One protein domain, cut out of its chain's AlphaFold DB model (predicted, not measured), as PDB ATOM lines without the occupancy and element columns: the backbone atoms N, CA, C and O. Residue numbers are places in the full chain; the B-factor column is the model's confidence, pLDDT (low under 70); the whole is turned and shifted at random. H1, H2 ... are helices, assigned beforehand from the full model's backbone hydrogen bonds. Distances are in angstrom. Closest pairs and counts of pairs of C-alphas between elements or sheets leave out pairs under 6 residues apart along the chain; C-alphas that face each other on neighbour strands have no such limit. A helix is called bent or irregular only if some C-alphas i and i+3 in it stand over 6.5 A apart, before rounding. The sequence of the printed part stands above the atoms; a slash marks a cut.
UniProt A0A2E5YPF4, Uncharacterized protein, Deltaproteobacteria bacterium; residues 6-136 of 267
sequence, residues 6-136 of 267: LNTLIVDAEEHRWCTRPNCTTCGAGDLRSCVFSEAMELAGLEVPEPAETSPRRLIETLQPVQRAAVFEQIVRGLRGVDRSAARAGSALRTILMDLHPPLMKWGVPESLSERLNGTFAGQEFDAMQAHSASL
ATOM      1  N   LEU A   6       3.724  -5.308  41.478       93.25
ATOM      2  CA  LEU A   6       2.957  -4.405  42.328       93.25
ATOM      3  C   LEU A   6       3.582  -4.226  43.719       93.25
ATOM      4  O   LEU A   6       3.488  -3.137  44.275       93.25
ATOM      5  N   ASN A   7       4.241  -5.251  44.276       91.38
ATOM      6  CA  ASN A   7       5.015  -5.089  45.512       91.38
ATOM      7  C   ASN A   7       6.193  -4.141  45.293       91.38
ATOM      8  O   ASN A   7       6.387  -3.244  46.109       91.38
ATOM      9  N   THR A   8       6.932  -4.312  44.194       91.62
ATOM     10  CA  THR A   8       8.041  -3.420  43.833       91.62
ATOM     11  C   THR A   8       7.548  -1.984  43.691       91.62
ATOM     12  O   THR A   8       8.052  -1.105  44.373       91.62
ATOM     13  N   LEU A   9       6.464  -1.763  42.943       92.12
ATOM     14  CA  LEU A   9       5.887  -0.433  42.755       92.12
ATOM     15  C   LEU A   9       5.427   0.209  44.073       92.12
ATOM     16  O   LEU A   9       5.609   1.406  44.281       92.12
ATOM     17  N   ILE A  10       4.825  -0.567  44.980       91.00
ATOM     18  CA  ILE A  10       4.417  -0.063  46.299       91.00
ATOM     19  C   ILE A  10       5.636   0.371  47.124       91.00
ATOM     20  O   ILE A  10       5.567   1.409  47.782       91.00
ATOM     21  N   VAL A  11       6.735  -0.385  47.076       89.06
ATOM     22  CA  VAL A  11       7.998  -0.014  47.733       89.06
ATOM     23  C   VAL A  11       8.588   1.239  47.085       89.06
ATOM     24  O   VAL A  11       8.899   2.196  47.794       89.06
ATOM     25  N   ASP A  12       8.631   1.300  45.754       90.38
ATOM     26  CA  ASP A  12       9.125   2.463  45.011       90.38
ATOM     27  C   ASP A  12       8.326   3.724  45.348       90.38
ATOM     28  O   ASP A  12       8.900   4.802  45.512       90.38
ATOM     29  N   ALA A  13       7.006   3.601  45.518       90.75
ATOM     30  CA  ALA A  13       6.146   4.704  45.922       90.75
ATOM     31  C   ALA A  13       6.529   5.273  47.295       90.75
ATOM     32  O   ALA A  13       6.438   6.485  47.507       90.75
ATOM     33  N   GLU A  14       6.960   4.427  48.232       87.31
ATOM     34  CA  GLU A  14       7.463   4.876  49.530       87.31
ATOM     35  C   GLU A  14       8.839   5.539  49.401       87.31
ATOM     36  O   GLU A  14       9.036   6.640  49.926       87.31
ATOM     37  N   GLU A  15       9.765   4.916  48.666       89.38
ATOM     38  CA  GLU A  15      11.127   5.426  48.459       89.38
ATOM     39  C   GLU A  15      11.129   6.799  47.771       89.38
ATOM     40  O   GLU A  15      11.823   7.725  48.205       89.38
ATOM     41  N   HIS A  16      10.271   6.976  46.765       90.06
ATOM     42  CA  HIS A  16      10.104   8.224  46.022       90.06
ATOM     43  C   HIS A  16       9.113   9.196  46.676       90.06
ATOM     44  O   HIS A  16       8.867  10.283  46.147       90.06
ATOM     45  N   ARG A  17       8.557   8.845  47.845       90.06
ATOM     46  CA  ARG A  17       7.599   9.662  48.611       90.06
ATOM     47  C   ARG A  17       6.363  10.070  47.806       90.06
ATOM     48  O   ARG A  17       5.839  11.175  47.974       90.06
ATOM     49  N   TRP A  18       5.873   9.185  46.945       91.94
ATOM     50  CA  TRP A  18       4.630   9.410  46.221       91.94
ATOM     51  C   TRP A  18       3.453   9.510  47.188       91.94
ATOM     52  O   TRP A  18       3.400   8.879  48.247       91.94
ATOM     53  N   CYS A  19       2.453  10.306  46.817       91.50
ATOM     54  CA  CYS A  19       1.227  10.342  47.595       91.50
ATOM     55  C   CYS A  19       0.441   9.046  47.390       91.50
ATOM     56  O   CYS A  19      -0.046   8.768  46.300       91.50
ATOM     57  N   THR A  20       0.251   8.297  48.471       91.69
ATOM     58  CA  THR A  20      -0.508   7.040  48.484       91.69
ATOM     59  C   THR A  20      -1.880   7.195  49.138       91.69
ATOM     60  O   THR A  20      -2.577   6.213  49.373       91.69
ATOM     61  N   ARG A  21      -2.279   8.425  49.492       90.44
ATOM     62  CA  ARG A  21      -3.506   8.687  50.248       90.44
ATOM     63  C   ARG A  21      -4.738   8.598  49.337       90.44
ATOM     64  O   ARG A  21      -4.834   9.381  48.383       90.44
ATOM     65  N   PRO A  22      -5.745   7.784  49.699       85.25
ATOM     66  CA  PRO A  22      -7.015   7.796  48.993       85.25
ATOM     67  C   PRO A  22      -7.672   9.182  49.048       85.25
ATOM     68  O   PRO A  22      -7.664   9.840  50.092       85.25
ATOM     69  N   ASN A  23      -8.259   9.626  47.932       82.94
ATOM     70  CA  ASN A  23      -8.968  10.910  47.804       82.94
ATOM     71  C   ASN A  23      -8.148  12.159  48.186       82.94
ATOM     72  O   ASN A  23      -8.713  13.150  48.649       82.94
ATOM     73  N   CYS A  24      -6.824  12.142  48.011       87.94
ATOM     74  CA  CYS A  24      -6.020  13.353  48.169       87.94
ATOM     75  C   CYS A  24      -6.508  14.447  47.203       87.94
ATOM     76  O   CYS A  24      -6.449  14.269  45.990       87.94
ATOM     77  N   THR A  25      -6.972  15.583  47.721       86.75
ATOM     78  CA  THR A  25      -7.470  16.696  46.894       86.75
ATOM     79  C   THR A  25      -6.355  17.584  46.341       86.75
ATOM     80  O   THR A  25      -6.625  18.417  45.483       86.75
ATOM     81  N   THR A  26      -5.116  17.418  46.814       89.44
ATOM     82  CA  THR A  26      -3.959  18.208  46.370       89.44
ATOM     83  C   THR A  26      -3.309  17.612  45.127       89.44
ATOM     84  O   THR A  26      -3.222  18.277  44.106       89.44
ATOM     85  N   CYS A  27      -2.858  16.359  45.206       87.19
ATOM     86  CA  CYS A  27      -2.150  15.695  44.106       87.19
ATOM     87  C   CYS A  27      -2.872  14.450  43.586       87.19
ATOM     88  O   CYS A  27      -2.414  13.837  42.627       87.19
ATOM     89  N   GLY A  28      -3.971  14.035  44.228       83.31
ATOM     90  CA  GLY A  28      -4.777  12.915  43.752       83.31
ATOM     91  C   GLY A  28      -3.989  11.629  43.547       83.31
ATOM     92  O   GLY A  28      -4.333  10.902  42.627       83.31
ATOM     93  N   ALA A  29      -2.940  11.355  44.331       89.00
ATOM     94  CA  ALA A  29      -2.091  10.170  44.154       89.00
ATOM     95  C   ALA A  29      -1.657   9.942  42.685       89.00
ATOM     96  O   ALA A  29      -1.650   8.808  42.208       89.00
ATOM     97  N   GLY A  30      -1.387  11.035  41.956       88.06
ATOM     98  CA  GLY A  30      -1.178  11.023  40.507       88.06
ATOM     99  C   GLY A  30      -0.039  10.107  40.068       88.06
ATOM    100  O   GLY A  30      -0.250   9.294  39.172       88.06
ATOM    101  N   ASP A  31       1.109  10.180  40.741       89.56
ATOM    102  CA  ASP A  31       2.295   9.375  40.411       89.56
ATOM    103  C   ASP A  31       2.022   7.880  40.601       89.56
ATOM    104  O   ASP A  31       2.139   7.108  39.652       89.56
ATOM    105  N   LEU A  32       1.520   7.489  41.783       90.94
ATOM    106  CA  LEU A  32       1.143   6.103  42.081       90.94
ATOM    107  C   LEU A  32       0.171   5.555  41.031       90.94
ATOM    108  O   LEU A  32       0.376   4.471  40.495       90.94
ATOM    109  N   ARG A  33      -0.898   6.303  40.734       89.38
ATOM    110  CA  ARG A  33      -1.901   5.890  39.746       89.38
ATOM    111  C   ARG A  33      -1.281   5.737  38.364       89.38
ATOM    112  O   ARG A  33      -1.576   4.760  37.687       89.38
ATOM    113  N   SER A  34      -0.430   6.674  37.960       88.25
ATOM    114  CA  SER A  34       0.234   6.639  36.654       88.25
ATOM    115  C   SER A  34       1.099   5.411  36.508       88.25
ATOM    116  O   SER A  34       0.873   4.641  35.583       88.25
ATOM    117  N   CYS A  35       1.972   5.143  37.472       91.06
ATOM    118  CA  CYS A  35       2.822   3.962  37.430       91.06
ATOM    119  C   CYS A  35       2.005   2.661  37.449       91.06
ATOM    120  O   CYS A  35       2.284   1.770  36.656       91.06
ATOM    121  N   VAL A  36       0.962   2.552  38.286       91.94
ATOM    122  CA  VAL A  36       0.135   1.329  38.354       91.94
ATOM    123  C   VAL A  36      -0.534   1.027  37.015       91.94
ATOM    124  O   VAL A  36      -0.565  -0.127  36.589       91.94
ATOM    125  N   PHE A  37      -1.096   2.045  36.362       89.75
ATOM    126  CA  PHE A  37      -1.807   1.847  35.104       89.75
ATOM    127  C   PHE A  37      -0.863   1.676  33.915       89.75
ATOM    128  O   PHE A  37      -1.141   0.821  33.079       89.75
ATOM    129  N   SER A  38       0.243   2.421  33.855       89.31
ATOM    130  CA  SER A  38       1.265   2.253  32.818       89.31
ATOM    131  C   SER A  38       1.862   0.848  32.859       89.31
ATOM    132  O   SER A  38       1.785   0.137  31.864       89.31
ATOM    133  N   GLU A  39       2.321   0.387  34.025       92.25
ATOM    134  CA  GLU A  39       2.895  -0.956  34.177       92.25
ATOM    135  C   GLU A  39       1.882  -2.049  33.792       92.25
ATOM    136  O   GLU A  39       2.186  -2.988  33.056       92.25
ATOM    137  N   ALA A  40       0.622  -1.909  34.223       92.94
ATOM    138  CA  ALA A  40      -0.432  -2.852  33.858       92.94
ATOM    139  C   ALA A  40      -0.753  -2.853  32.351       92.94
ATOM    140  O   ALA A  40      -1.132  -3.896  31.813       92.94
ATOM    141  N   MET A  41      -0.621  -1.711  31.669       91.38
ATOM    142  CA  MET A  41      -0.763  -1.604  30.215       91.38
ATOM    143  C   MET A  41       0.396  -2.284  29.483       91.38
ATOM    144  O   MET A  41       0.134  -3.073  28.573       91.38
ATOM    145  N   GLU A  42       1.640  -2.071  29.915       92.44
ATOM    146  CA  GLU A  42       2.818  -2.735  29.333       92.44
ATOM    147  C   GLU A  42       2.720  -4.254  29.473       92.44
ATOM    148  O   GLU A  42       2.861  -4.991  28.495       92.44
ATOM    149  N   LEU A  43       2.361  -4.737  30.665       94.88
ATOM    150  CA  LEU A  43       2.148  -6.164  30.925       94.88
ATOM    151  C   LEU A  43       0.965  -6.750  30.138       94.88
ATOM    152  O   LEU A  43       0.901  -7.963  29.922       94.88
ATOM    153  N   ALA A  44       0.018  -5.914  29.706       93.44
ATOM    154  CA  ALA A  44      -1.073  -6.295  28.812       93.44
ATOM    155  C   ALA A  44      -0.688  -6.225  27.319       93.44
ATOM    156  O   ALA A  44      -1.520  -6.540  26.468       93.44
ATOM    157  N   GLY A  45       0.552  -5.836  26.994       94.12
ATOM    158  CA  GLY A  45       1.035  -5.674  25.622       94.12
ATOM    159  C   GLY A  45       0.461  -4.446  24.914       94.12
ATOM    160  O   GLY A  45       0.336  -4.449  23.690       94.12
ATOM    161  N   LEU A  46       0.055  -3.427  25.674       90.69
ATOM    162  CA  LEU A  46      -0.474  -2.173  25.149       90.69
ATOM    163  C   LEU A  46       0.613  -1.103  25.139       90.69
ATOM    164  O   LEU A  46       1.464  -1.049  26.023       90.69
ATOM    165  N   GLU A  47       0.542  -0.222  24.147       86.81
ATOM    166  CA  GLU A  47       1.383   0.966  24.102       86.81
ATOM    167  C   GLU A  47       0.998   1.904  25.251       86.81
ATOM    168  O   GLU A  47      -0.170   2.278  25.401       86.81
ATOM    169  N   VAL A  48       1.984   2.269  26.069       80.62
ATOM    170  CA  VAL A  48       1.829   3.308  27.082       80.62
ATOM    171  C   VAL A  48       2.093   4.643  26.400       80.62
ATOM    172  O   VAL A  48       3.218   4.877  25.958       80.62
ATOM    173  N   PRO A  49       1.085   5.521  26.278       71.56
ATOM    174  CA  PRO A  49       1.321   6.834  25.710       71.56
ATOM    175  C   PRO A  49       2.317   7.595  26.588       71.56
ATOM    176  O   PRO A  49       2.276   7.490  27.818       71.56
ATOM    177  N   GLU A  50       3.200   8.366  25.948       68.31
ATOM    178  CA  GLU A  50       4.126   9.257  26.649       68.31
ATOM    179  C   GLU A  50       3.376  10.116  27.682       68.31
ATOM    180  O   GLU A  50       2.189  10.400  27.485       68.31
ATOM    181  N   PRO A  51       4.035  10.528  28.784       58.25
ATOM    182  CA  PRO A  51       3.411  11.261  29.884       58.25
ATOM    183  C   PRO A  51       2.907  12.641  29.428       58.25
ATOM    184  O   PRO A  51       3.521  13.674  29.669       58.25
ATOM    185  N   ALA A  52       1.757  12.660  28.763       49.62
ATOM    186  CA  ALA A  52       1.132  13.833  28.184       49.62
ATOM    187  C   ALA A  52      -0.175  14.102  28.924       49.62
ATOM    188  O   ALA A  52      -1.216  13.563  28.554       49.62
ATOM    189  N   GLU A  53      -0.085  14.907  29.993       54.81
ATOM    190  CA  GLU A  53      -1.140  15.707  30.664       54.81
ATOM    191  C   GLU A  53      -2.466  15.017  31.060       54.81
ATOM    192  O   GLU A  53      -3.341  15.613  31.694       54.81
ATOM    193  N   THR A  54      -2.634  13.743  30.732       60.28
ATOM    194  CA  THR A  54      -3.897  13.026  30.772       60.28
ATOM    195  C   THR A  54      -3.838  12.052  31.926       60.28
ATOM    196  O   THR A  54      -2.982  11.175  31.983       60.28
ATOM    197  N   SER A  55      -4.774  12.203  32.864       69.25
ATOM    198  CA  SER A  55      -4.933  11.253  33.961       69.25
ATOM    199  C   SER A  55      -4.975   9.817  33.403       69.25
ATOM    200  O   SER A  55      -5.787   9.553  32.516       69.25
ATOM    201  N   PRO A  56      -4.194   8.869  33.943       65.44
ATOM    202  CA  PRO A  56      -4.185   7.469  33.500       65.44
ATOM    203  C   PRO A  56      -5.572   6.821  33.495       65.44
ATOM    204  O   PRO A  56      -5.913   6.002  32.647       65.44
ATOM    205  N   ARG A  57      -6.436   7.273  34.408       66.94
ATOM    206  CA  ARG A  57      -7.837   6.862  34.458       66.94
ATOM    207  C   ARG A  57      -8.612   7.258  33.196       66.94
ATOM    208  O   ARG A  57      -9.469   6.501  32.761       66.94
ATOM    209  N   ARG A  58      -8.313   8.420  32.605       73.69
ATOM    210  CA  ARG A  58      -8.890   8.858  31.323       73.69
ATOM    211  C   ARG A  58      -8.331   8.056  30.151       73.69
ATOM    212  O   ARG A  58      -9.089   7.765  29.237       73.69
ATOM    213  N   LEU A  59      -7.058   7.653  30.193       75.31
ATOM    214  CA  LEU A  59      -6.473   6.789  29.159       75.31
ATOM    215  C   LEU A  59      -7.222   5.456  29.071       75.31
ATOM    216  O   LEU A  59      -7.624   5.045  27.986       75.31
ATOM    217  N   ILE A  60      -7.532   4.842  30.212       78.00
ATOM    218  CA  ILE A  60      -8.309   3.595  30.265       78.00
ATOM    219  C   ILE A  60      -9.704   3.756  29.654       78.00
ATOM    220  O   ILE A  60     -10.199   2.835  29.008       78.00
ATOM    221  N   GLU A  61     -10.342   4.916  29.818       79.06
ATOM    222  CA  GLU A  61     -11.664   5.180  29.234       79.06
ATOM    223  C   GLU A  61     -11.633   5.237  27.693       79.06
ATOM    224  O   GLU A  61     -12.670   5.011  27.068       79.06
ATOM    225  N   THR A  62     -10.466   5.459  27.076       82.94
ATOM    226  CA  THR A  62     -10.284   5.413  25.610       82.94
ATOM    227  C   THR A  62     -10.038   4.003  25.063       82.94
ATOM    228  O   THR A  62     -10.192   3.773  23.862       82.94
ATOM    229  N   LEU A  63      -9.693   3.042  25.925       86.00
ATOM    230  CA  LEU A  63      -9.374   1.674  25.525       86.00
ATOM    231  C   LEU A  63     -10.629   0.878  25.128       86.00
ATOM    232  O   LEU A  63     -11.716   1.007  25.712       86.00
ATOM    233  N   GLN A  64     -10.460  -0.039  24.176       89.00
ATOM    234  CA  GLN A  64     -11.501  -1.005  23.829       89.00
ATOM    235  C   GLN A  64     -11.837  -1.894  25.039       89.00
ATOM    236  O   GLN A  64     -10.966  -2.139  25.877       89.00
ATOM    237  N   PRO A  65     -13.073  -2.419  25.158       87.62
ATOM    238  CA  PRO A  65     -13.463  -3.257  26.297       87.62
ATOM    239  C   PRO A  65     -12.500  -4.423  26.570       87.62
ATOM    240  O   PRO A  65     -12.143  -4.666  27.718       87.62
ATOM    241  N   VAL A  66     -12.007  -5.086  25.519       89.38
ATOM    242  CA  VAL A  66     -11.030  -6.184  25.640       89.38
ATOM    243  C   VAL A  66      -9.683  -5.720  26.206       89.38
ATOM    244  O   VAL A  66      -9.080  -6.416  27.015       89.38
ATOM    245  N   GLN A  67      -9.233  -4.518  25.838       90.62
ATOM    246  CA  GLN A  67      -7.990  -3.929  26.337       90.62
ATOM    247  C   GLN A  67      -8.141  -3.509  27.803       90.62
ATOM    248  O   GLN A  67      -7.263  -3.780  28.615       90.62
ATOM    249  N   ARG A  68      -9.289  -2.917  28.169       88.88
ATOM    250  CA  ARG A  68      -9.614  -2.592  29.567       88.88
ATOM    251  C   ARG A  68      -9.623  -3.834  30.449       88.88
ATOM    252  O   ARG A  68      -9.045  -3.801  31.531       88.88
ATOM    253  N   ALA A  69     -10.233  -4.919  29.974       89.00
ATOM    254  CA  ALA A  69     -10.224  -6.195  30.676       89.00
ATOM    255  C   ALA A  69      -8.793  -6.736  30.838       89.00
ATOM    256  O   ALA A  69      -8.426  -7.129  31.937       89.00
ATOM    257  N   ALA A  70      -7.956  -6.682  29.796       91.38
ATOM    258  CA  ALA A  70      -6.562  -7.127  29.884       91.38
ATOM    259  C   ALA A  70      -5.751  -6.337  30.930       91.38
ATOM    260  O   ALA A  70      -5.068  -6.941  31.755       91.38
ATOM    261  N   VAL A  71      -5.880  -5.004  30.955       91.38
ATOM    262  CA  VAL A  71      -5.252  -4.146  31.979       91.38
ATOM    263  C   VAL A  71      -5.763  -4.506  33.374       91.38
ATOM    264  O   VAL A  71      -4.975  -4.678  34.304       91.38
ATOM    265  N   PHE A  72      -7.079  -4.670  33.524       90.81
ATOM    266  CA  PHE A  72      -7.691  -5.080  34.785       90.81
ATOM    267  C   PHE A  72      -7.125  -6.415  35.290       90.81
ATOM    268  O   PHE A  72      -6.763  -6.513  36.462       90.81
ATOM    269  N   GLU A  73      -6.982  -7.418  34.420       91.88
ATOM    270  CA  GLU A  73      -6.404  -8.716  34.786       91.88
ATOM    271  C   GLU A  73      -4.958  -8.597  35.274       91.88
ATOM    272  O   GLU A  73      -4.586  -9.272  36.236       91.88
ATOM    273  N   GLN A  74      -4.143  -7.715  34.682       94.38
ATOM    274  CA  GLN A  74      -2.774  -7.498  35.161       94.38
ATOM    275  C   GLN A  74      -2.750  -6.864  36.553       94.38
ATOM    276  O   GLN A  74      -1.989  -7.312  37.416       94.38
ATOM    277  N   ILE A  75      -3.627  -5.889  36.814       93.50
ATOM    278  CA  ILE A  75      -3.755  -5.278  38.145       93.50
ATOM    279  C   ILE A  75      -4.235  -6.316  39.163       93.50
ATOM    280  O   ILE A  75      -3.644  -6.440  40.235       93.50
ATOM    281  N   VAL A  76      -5.258  -7.112  38.832       93.19
ATOM    282  CA  VAL A  76      -5.742  -8.201  39.695       93.19
ATOM    283  C   VAL A  76      -4.631  -9.210  39.966       93.19
ATOM    284  O   VAL A  76      -4.436  -9.608  41.114       93.19
ATOM    285  N   ARG A  77      -3.858  -9.601  38.950       94.38
ATOM    286  CA  ARG A  77      -2.717 -10.506  39.114       94.38
ATOM    287  C   ARG A  77      -1.665  -9.927  40.059       94.38
ATOM    288  O   ARG A  77      -1.190 -10.651  40.933       94.38
ATOM    289  N   GLY A  78      -1.352  -8.637  39.920       94.25
ATOM    290  CA  GLY A  78      -0.478  -7.906  40.836       94.25
ATOM    291  C   GLY A  78      -1.006  -7.948  42.270       94.25
ATOM    292  O   GLY A  78      -0.304  -8.405  43.169       94.25
ATOM    293  N   LEU A  79      -2.276  -7.573  42.466       93.50
ATOM    294  CA  LEU A  79      -2.959  -7.554  43.765       93.50
ATOM    295  C   LEU A  79      -2.991  -8.924  44.445       93.50
ATOM    296  O   LEU A  79      -2.796  -9.013  45.657       93.50
ATOM    297  N   ARG A  80      -3.201 -10.003  43.684       93.44
ATOM    298  CA  ARG A  80      -3.225 -11.370  44.227       93.44
ATOM    299  C   ARG A  80      -1.885 -11.799  44.821       93.44
ATOM    300  O   ARG A  80      -1.882 -12.640  45.716       93.44
ATOM    301  N   GLY A  81      -0.773 -11.250  44.331       91.38
ATOM    302  CA  GLY A  81       0.560 -11.531  44.862       91.38
ATOM    303  C   GLY A  81       1.101 -10.466  45.816       91.38
ATOM    304  O   GLY A  81       2.262 -10.563  46.213       91.38
ATOM    305  N   VAL A  82       0.294  -9.468  46.202       90.56
ATOM    306  CA  VAL A  82       0.704  -8.506  47.231       90.56
ATOM    307  C   VAL A  82       0.824  -9.205  48.579       90.56
ATOM    308  O   VAL A  82      -0.109  -9.876  49.033       90.56
ATOM    309  N   ASP A  83       1.970  -9.030  49.230       84.56
ATOM    310  CA  ASP A  83       2.226  -9.589  50.552       84.56
ATOM    311  C   ASP A  83       2.031  -8.555  51.673       84.56
ATOM    312  O   ASP A  83       1.931  -7.344  51.461       84.56
ATOM    313  N   ARG A  84       1.960  -9.050  52.914       81.75
ATOM    314  CA  ARG A  84       1.756  -8.203  54.101       81.75
ATOM    315  C   ARG A  84       2.938  -7.281  54.399       81.75
ATOM    316  O   ARG A  84       2.748  -6.272  55.075       81.75
ATOM    317  N   SER A  85       4.145  -7.634  53.962       78.88
ATOM    318  CA  SER A  85       5.355  -6.839  54.198       78.88
ATOM    319  C   SER A  85       5.375  -5.581  53.340       78.88
ATOM    320  O   SER A  85       5.634  -4.508  53.883       78.88
ATOM    321  N   ALA A  86       5.025  -5.693  52.057       68.31
ATOM    322  CA  ALA A  86       4.850  -4.559  51.151       68.31
ATOM    323  C   ALA A  86       3.658  -3.681  51.575       68.31
ATOM    324  O   ALA A  86       3.683  -2.459  51.470       68.31
ATOM    325  N   ALA A  87       2.625  -4.291  52.159       60.34
ATOM    326  CA  ALA A  87       1.426  -3.593  52.611       60.34
ATOM    327  C   ALA A  87       1.561  -2.790  53.918       60.34
ATOM    328  O   ALA A  87       0.566  -2.223  54.382       60.34
ATOM    329  N   ARG A  88       2.764  -2.664  54.503       62.22
ATOM    330  CA  ARG A  88       3.017  -1.612  55.513       62.22
ATOM    331  C   ARG A  88       2.651  -0.221  54.961       62.22
ATOM    332  O   ARG A  88       2.173   0.620  55.720       62.22
ATOM    333  N   ALA A  89       2.684  -0.074  53.636       59.72
ATOM    334  CA  ALA A  89       2.133   1.013  52.833       59.72
ATOM    335  C   ALA A  89       0.595   0.966  52.648       59.72
ATOM    336  O   ALA A  89       0.099   1.234  51.551       59.72
ATOM    337  N   GLY A  90      -0.198   0.597  53.665       69.12
ATOM    338  CA  GLY A  90      -1.630   0.257  53.515       69.12
ATOM    339  C   GLY A  90      -2.498   1.290  52.770       69.12
ATOM    340  O   GLY A  90      -3.526   0.950  52.186       69.12
ATOM    341  N   SER A  91      -2.070   2.551  52.721       85.50
ATOM    342  CA  SER A  91      -2.673   3.619  51.917       85.50
ATOM    343  C   SER A  91      -2.633   3.348  50.402       85.50
ATOM    344  O   SER A  91      -3.634   3.574  49.722       85.50
ATOM    345  N   ALA A  92      -1.511   2.841  49.871       90.25
ATOM    346  CA  ALA A  92      -1.311   2.609  48.437       90.25
ATOM    347  C   ALA A  92      -2.237   1.505  47.928       90.25
ATOM    348  O   ALA A  92      -3.003   1.714  46.988       90.25
ATOM    349  N   LEU A  93      -2.242   0.369  48.632       91.38
ATOM    350  CA  LEU A  93      -3.124  -0.757  48.340       91.38
ATOM    351  C   LEU A  93      -4.596  -0.330  48.358       91.38
ATOM    352  O   LEU A  93      -5.333  -0.614  47.419       91.38
ATOM    353  N   ARG A  94      -5.021   0.421  49.383       90.75
ATOM    354  CA  ARG A  94      -6.394   0.945  49.459       90.75
ATOM    355  C   ARG A  94      -6.713   1.893  48.310       90.75
ATOM    356  O   ARG A  94      -7.814   1.827  47.779       90.75
ATOM    357  N   THR A  95      -5.774   2.746  47.907       90.94
ATOM    358  CA  THR A  95      -5.958   3.644  46.757       90.94
ATOM    359  C   THR A  95      -6.206   2.851  45.475       90.94
ATOM    360  O   THR A  95      -7.189   3.122  44.788       90.94
ATOM    361  N   ILE A  96      -5.396   1.821  45.210       91.50
ATOM    362  CA  ILE A  96      -5.558   0.944  44.040       91.50
ATOM    363  C   ILE A  96      -6.910   0.219  44.092       91.50
ATOM    364  O   ILE A  96      -7.669   0.248  43.125       91.50
ATOM    365  N   LEU A  97      -7.261  -0.377  45.236       91.81
ATOM    366  CA  LEU A  97      -8.541  -1.068  45.422       91.81
ATOM    367  C   LEU A  97      -9.747  -0.133  45.217       91.81
ATOM    368  O   LEU A  97     -10.735  -0.533  44.604       91.81
ATOM    369  N   MET A  98      -9.669   1.121  45.679       88.19
ATOM    370  CA  MET A  98     -10.714   2.131  45.449       88.19
ATOM    371  C   MET A  98     -10.831   2.544  43.982       88.19
ATOM    372  O   MET A  98     -11.929   2.843  43.515       88.19
ATOM    373  N   ASP A  99      -9.729   2.572  43.237       86.38
ATOM    374  CA  ASP A  99      -9.777   2.900  41.810       86.38
ATOM    375  C   ASP A  99     -10.431   1.779  40.987       86.38
ATOM    376  O   ASP A  99     -11.093   2.053  39.979       86.38
ATOM    377  N   LEU A 100     -10.324   0.531  41.457       85.81
ATOM    378  CA  LEU A 100     -10.996  -0.627  40.868       85.81
ATOM    379  C   LEU A 100     -12.472  -0.767  41.297       85.81
ATOM    380  O   LEU A 100     -13.256  -1.360  40.553       85.81
ATOM    381  N   HIS A 101     -12.886  -0.214  42.447       75.44
ATOM    382  CA  HIS A 101     -14.231  -0.410  43.009       75.44
ATOM    383  C   HIS A 101     -14.891   0.869  43.575       75.44
ATOM    384  O   HIS A 101     -14.358   1.453  44.519       75.44
ATOM    385  N   PRO A 102     -16.111   1.262  43.141       63.72
ATOM    386  CA  PRO A 102     -16.850   0.851  41.946       63.72
ATOM    387  C   PRO A 102     -16.455   1.733  40.748       63.72
ATOM    388  O   PRO A 102     -16.583   2.959  40.787       63.72
ATOM    389  N   PRO A 103     -15.973   1.113  39.659       59.84
ATOM    390  CA  PRO A 103     -16.733   1.173  38.412       59.84
ATOM    391  C   PRO A 103     -16.542  -0.099  37.557       59.84
ATOM    392  O   PRO A 103     -16.178   0.006  36.394       59.84
ATOM    393  N   LEU A 104     -16.767  -1.305  38.092       55.06
ATOM    394  CA  LEU A 104     -16.502  -2.576  37.374       55.06
ATOM    395  C   LEU A 104     -17.212  -2.689  36.003       55.06
ATOM    396  O   LEU A 104     -16.612  -3.158  35.041       55.06
ATOM    397  N   MET A 105     -18.406  -2.100  35.846       49.84
ATOM    398  CA  MET A 105     -19.073  -1.944  34.536       49.84
ATOM    399  C   MET A 105     -18.227  -1.172  33.501       49.84
ATOM    400  O   MET A 105     -18.298  -1.454  32.309       49.84
ATOM    401  N   LYS A 106     -17.397  -0.209  33.930       60.62
ATOM    402  CA  LYS A 106     -16.480   0.536  33.048       60.62
ATOM    403  C   LYS A 106     -15.271  -0.288  32.605       60.62
ATOM    404  O   LYS A 106     -14.620   0.118  31.649       60.62
ATOM    405  N   TRP A 107     -14.973  -1.413  33.248       66.50
ATOM    406  CA  TRP A 107     -13.855  -2.285  32.873       66.50
ATOM    407  C   TRP A 107     -14.259  -3.388  31.890       66.50
ATOM    408  O   TRP A 107     -13.391  -4.033  31.316       66.50
ATOM    409  N   GLY A 108     -15.565  -3.582  31.656       66.38
ATOM    410  CA  GLY A 108     -16.067  -4.634  30.769       66.38
ATOM    411  C   GLY A 108     -15.940  -6.046  31.350       66.38
ATOM    412  O   GLY A 108     -16.050  -7.013  30.603       66.38
ATOM    413  N   VAL A 109     -15.717  -6.168  32.664       73.25
ATOM    414  CA  VAL A 109     -15.568  -7.448  33.369       73.25
ATOM    415  C   VAL A 109     -16.837  -7.713  34.194       73.25
ATOM    416  O   VAL A 109     -17.222  -6.848  34.984       73.25
ATOM    417  N   PRO A 110     -17.517  -8.862  34.009       69.94
ATOM    418  CA  PRO A 110     -18.799  -9.144  34.663       69.94
ATOM    419  C   PRO A 110     -18.668  -9.566  36.134       69.94
ATOM    420  O   PRO A 110     -19.645  -9.510  36.875       69.94
ATOM    421  N   GLU A 111     -17.483 -10.001  36.552       77.38
ATOM    422  CA  GLU A 111     -17.236 -10.573  37.875       77.38
ATOM    423  C   GLU A 111     -16.862  -9.513  38.915       77.38
ATOM    424  O   GLU A 111     -16.341  -8.439  38.597       77.38
ATOM    425  N   SER A 112     -17.110  -9.821  40.188       85.50
ATOM    426  CA  SER A 112     -16.803  -8.896  41.274       85.50
ATOM    427  C   SER A 112     -15.316  -8.918  41.651       85.50
ATOM    428  O   SER A 112     -14.640  -9.949  41.609       85.50
ATOM    429  N   LEU A 113     -14.798  -7.772  42.104       88.25
ATOM    430  CA  LEU A 113     -13.429  -7.689  42.623       88.25
ATOM    431  C   LEU A 113     -13.227  -8.579  43.868       88.25
ATOM    432  O   LEU A 113     -12.155  -9.160  44.026       88.25
ATOM    433  N   SER A 114     -14.257  -8.738  44.712       89.44
ATOM    434  CA  SER A 114     -14.221  -9.642  45.874       89.44
ATOM    435  C   SER A 114     -13.980 -11.095  45.461       89.44
ATOM    436  O   SER A 114     -13.127 -11.756  46.047       89.44
ATOM    437  N   GLU A 115     -14.665 -11.592  44.427       89.94
ATOM    438  CA  GLU A 115     -14.456 -12.960  43.926       89.94
ATOM    439  C   GLU A 115     -13.032 -13.147  43.388       89.94
ATOM    440  O   GLU A 115     -12.352 -14.117  43.731       89.94
ATOM    441  N   ARG A 116     -12.539 -12.177  42.609       90.19
ATOM    442  CA  ARG A 116     -11.197 -12.204  42.003       90.19
ATOM    443  C   ARG A 116     -10.064 -12.160  43.030       90.19
ATOM    444  O   ARG A 116      -8.992 -12.721  42.782       90.19
ATOM    445  N   LEU A 117     -10.282 -11.515  44.173       93.00
ATOM    446  CA  LEU A 117      -9.291 -11.371  45.243       93.00
ATOM    447  C   LEU A 117      -9.531 -12.315  46.431       93.00
ATOM    448  O   LEU A 117      -8.790 -12.246  47.416       93.00
ATOM    449  N   ASN A 118     -10.508 -13.220  46.345       93.50
ATOM    450  CA  ASN A 118     -10.825 -14.146  47.427       93.50
ATOM    451  C   ASN A 118      -9.592 -14.969  47.851       93.50
ATOM    452  O   ASN A 118      -8.815 -15.447  47.019       93.50
ATOM    453  N   GLY A 119      -9.407 -15.115  49.165       91.88
ATOM    454  CA  GLY A 119      -8.286 -15.832  49.776       91.88
ATOM    455  C   GLY A 119      -6.945 -15.091  49.749       91.88
ATOM    456  O   GLY A 119      -5.956 -15.625  50.249       91.88
ATOM    457  N   THR A 120      -6.885 -13.873  49.203       93.06
ATOM    458  CA  THR A 120      -5.653 -13.068  49.149       93.06
ATOM    459  C   THR A 120      -5.625 -11.993  50.231       93.06
ATOM    460  O   THR A 120      -6.655 -11.629  50.801       93.06
ATOM    461  N   PHE A 121      -4.438 -11.452  50.510       92.06
ATOM    462  CA  PHE A 121      -4.302 -10.336  51.443       92.06
ATOM    463  C   PHE A 121      -5.009  -9.066  50.933       92.06
ATOM    464  O   PHE A 121      -5.729  -8.423  51.694       92.06
ATOM    465  N   ALA A 122      -4.887  -8.748  49.640       92.31
ATOM    466  CA  ALA A 122      -5.614  -7.636  49.028       92.31
ATOM    467  C   ALA A 122      -7.140  -7.798  49.149       92.31
ATOM    468  O   ALA A 122      -7.840  -6.818  49.391       92.31
ATOM    469  N   GLY A 123      -7.650  -9.032  49.049       93.38
ATOM    470  CA  GLY A 123      -9.061  -9.345  49.291       93.38
ATOM    471  C   GLY A 123      -9.500  -9.038  50.723       93.38
ATOM    472  O   GLY A 123     -10.520  -8.387  50.918       93.38
ATOM    473  N   GLN A 124      -8.692  -9.410  51.723       92.75
ATOM    474  CA  GLN A 124      -8.971  -9.096  53.134       92.75
ATOM    475  C   GLN A 124      -9.058  -7.581  53.384       92.75
ATOM    476  O   GLN A 124      -9.973  -7.120  54.066       92.75
ATOM    477  N   GLU A 125      -8.134  -6.796  52.819       92.12
ATOM    478  CA  GLU A 125      -8.188  -5.329  52.918       92.12
ATOM    479  C   GLU A 125      -9.409  -4.758  52.192       92.12
ATOM    480  O   GLU A 125     -10.064  -3.848  52.703       92.12
ATOM    481  N   PHE A 126      -9.752  -5.304  51.025       92.50
ATOM    482  CA  PHE A 126     -10.918  -4.873  50.266       92.50
ATOM    483  C   PHE A 126     -12.233  -5.127  51.020       92.50
ATOM    484  O   PHE A 126     -13.083  -4.237  51.101       92.50
ATOM    485  N   ASP A 127     -12.384  -6.291  51.647       92.50
ATOM    486  CA  ASP A 127     -13.550  -6.611  52.473       92.50
ATOM    487  C   ASP A 127     -13.628  -5.703  53.710       92.50
ATOM    488  O   ASP A 127     -14.701  -5.197  54.053       92.50
ATOM    489  N   ALA A 128     -12.487  -5.403  54.341       91.81
ATOM    490  CA  ALA A 128     -12.424  -4.451  55.450       91.81
ATOM    491  C   ALA A 128     -12.846  -3.032  55.022       91.81
ATOM    492  O   ALA A 128     -13.567  -2.348  55.757       91.81
ATOM    493  N   MET A 129     -12.454  -2.590  53.822       91.44
ATOM    494  CA  MET A 129     -12.892  -1.311  53.253       91.44
ATOM    495  C   MET A 129     -14.405  -1.276  53.015       91.44
ATOM    496  O   MET A 129     -15.054  -0.280  53.350       91.44
ATOM    497  N   GLN A 130     -14.980  -2.351  52.467       91.56
ATOM    498  CA  GLN A 130     -16.424  -2.454  52.248       91.56
ATOM    499  C   GLN A 130     -17.197  -2.437  53.572       91.56
ATOM    500  O   GLN A 130     -18.150  -1.668  53.714       91.56
ATOM    501  N   ALA A 131     -16.745  -3.202  54.570       93.25
ATOM    502  CA  ALA A 131     -17.342  -3.220  55.903       93.25
ATOM    503  C   ALA A 131     -17.299  -1.836  56.573       93.25
ATOM    504  O   ALA A 131     -18.289  -1.385  57.152       93.25
ATOM    505  N   HIS A 132     -16.177  -1.119  56.447       92.06
ATOM    506  CA  HIS A 132     -16.064   0.247  56.952       92.06
ATOM    507  C   HIS A 132     -17.034   1.205  56.243       92.06
ATOM    508  O   HIS A 132     -17.714   1.994  56.899       92.06
ATOM    509  N   SER A 133     -17.144   1.111  54.916       90.50
ATOM    510  CA  SER A 133     -18.081   1.920  54.127       90.50
ATOM    511  C   SER A 133     -19.540   1.678  54.534       90.50
ATOM    512  O   SER A 133     -20.283   2.640  54.750       90.50
ATOM    513  N   ALA A 134     -19.933   0.412  54.716       92.44
ATOM    514  CA  ALA A 134     -21.264   0.039  55.192       92.44
ATOM    515  C   ALA A 134     -21.544   0.610  56.591       92.44
ATOM    516  O   ALA A 134     -22.568   1.255  56.807       92.44
ATOM    517  N   SER A 135     -20.581   0.492  57.511       94.94
ATOM    518  CA  SER A 135     -20.694   1.062  58.857       94.94
ATOM    519  C   SER A 135     -20.913   2.582  58.841       94.94
ATOM    520  O   SER A 135     -21.770   3.099  59.564       94.94
ATOM    521  N   LEU A 136     -20.192   3.307  57.977       93.62
ATOM    522  CA  LEU A 136     -20.384   4.748  57.802       93.62
ATOM    523  C   LEU A 136     -21.753   5.084  57.197       93.62
ATOM    524  O   LEU A 136     -22.340   6.104  57.559       93.62
TER     525      LEU A 136
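AT A GLANCE: This is residues 6 to 136 of the 267 residues of an uncharacterized protein of Deltaproteobacteria bacterium (UniProt A0A2E5YPF4). A compact cluster of mostly crossed helices gathers round H4: H2 crosses H4, H1 forms a hairpin with H2, and H3 packs on H2. H5 touches H1 and H8, short H6 and H7 pack on H4, and residues 131 to 136 of H8 stick out. The printed part has 131 residues with eight named helices, H1 to H8 along the chain, and no named strand: all helix. It is compact, with a radius of gyration of the C-alphas of 14.1 A and spans of 38 by 35 by 27 A.

HOW THE PARTS SIT: H4, residues 65 to 80, is the hub. Its residues 71 to 75 alone touch H2, residues 30 to 43, about perpendicular at 73 degrees; the closest C-alphas, of Val 71 and Ala 40, are 5.3 A apart. H1, residues 6 to 15, and H2 form a hairpin at a shallow tilt of 30 degrees, opposite ways. H8, residues 121 to 136, and H4 touch only at their ends, closest at the C-alphas of Ala 122 and Leu 79, 5.9 A. H5, residues 86 to 100, touches H8 at a steep tilt of 63 degrees, closest at the C-alphas of Leu 97 and Phe 126, 6.6 A. Every O i to N i+4 pair is within hydrogen-bond range in H1, H2, H4, H8, H3, residues 56 to 62, and H7, residues 113 to 117, against 7 of 11 in H5; H6, residues 104 to 107, is too short for one.

IN THESE COORDINATES: H4 spans 22.2 A and H8 22.9 A. H1 begins at C-alpha 6 (2.957, -4.405, 42.328); H8 ends at C-alpha 136 (-20.384, 4.748, 57.802). H5 is irregular, with C-alphas 88 and 91 8.5 A apart.

THE WHOLE: The farthest C-alphas, of Glu 50 and Ser 135, are 41.5 A apart. The printed part has no cut; H1 to H2 and H2 to H3 are long links. Residues 50 to 57, 86 to 90, 102 to 108 and 110 have pLDDT under 70.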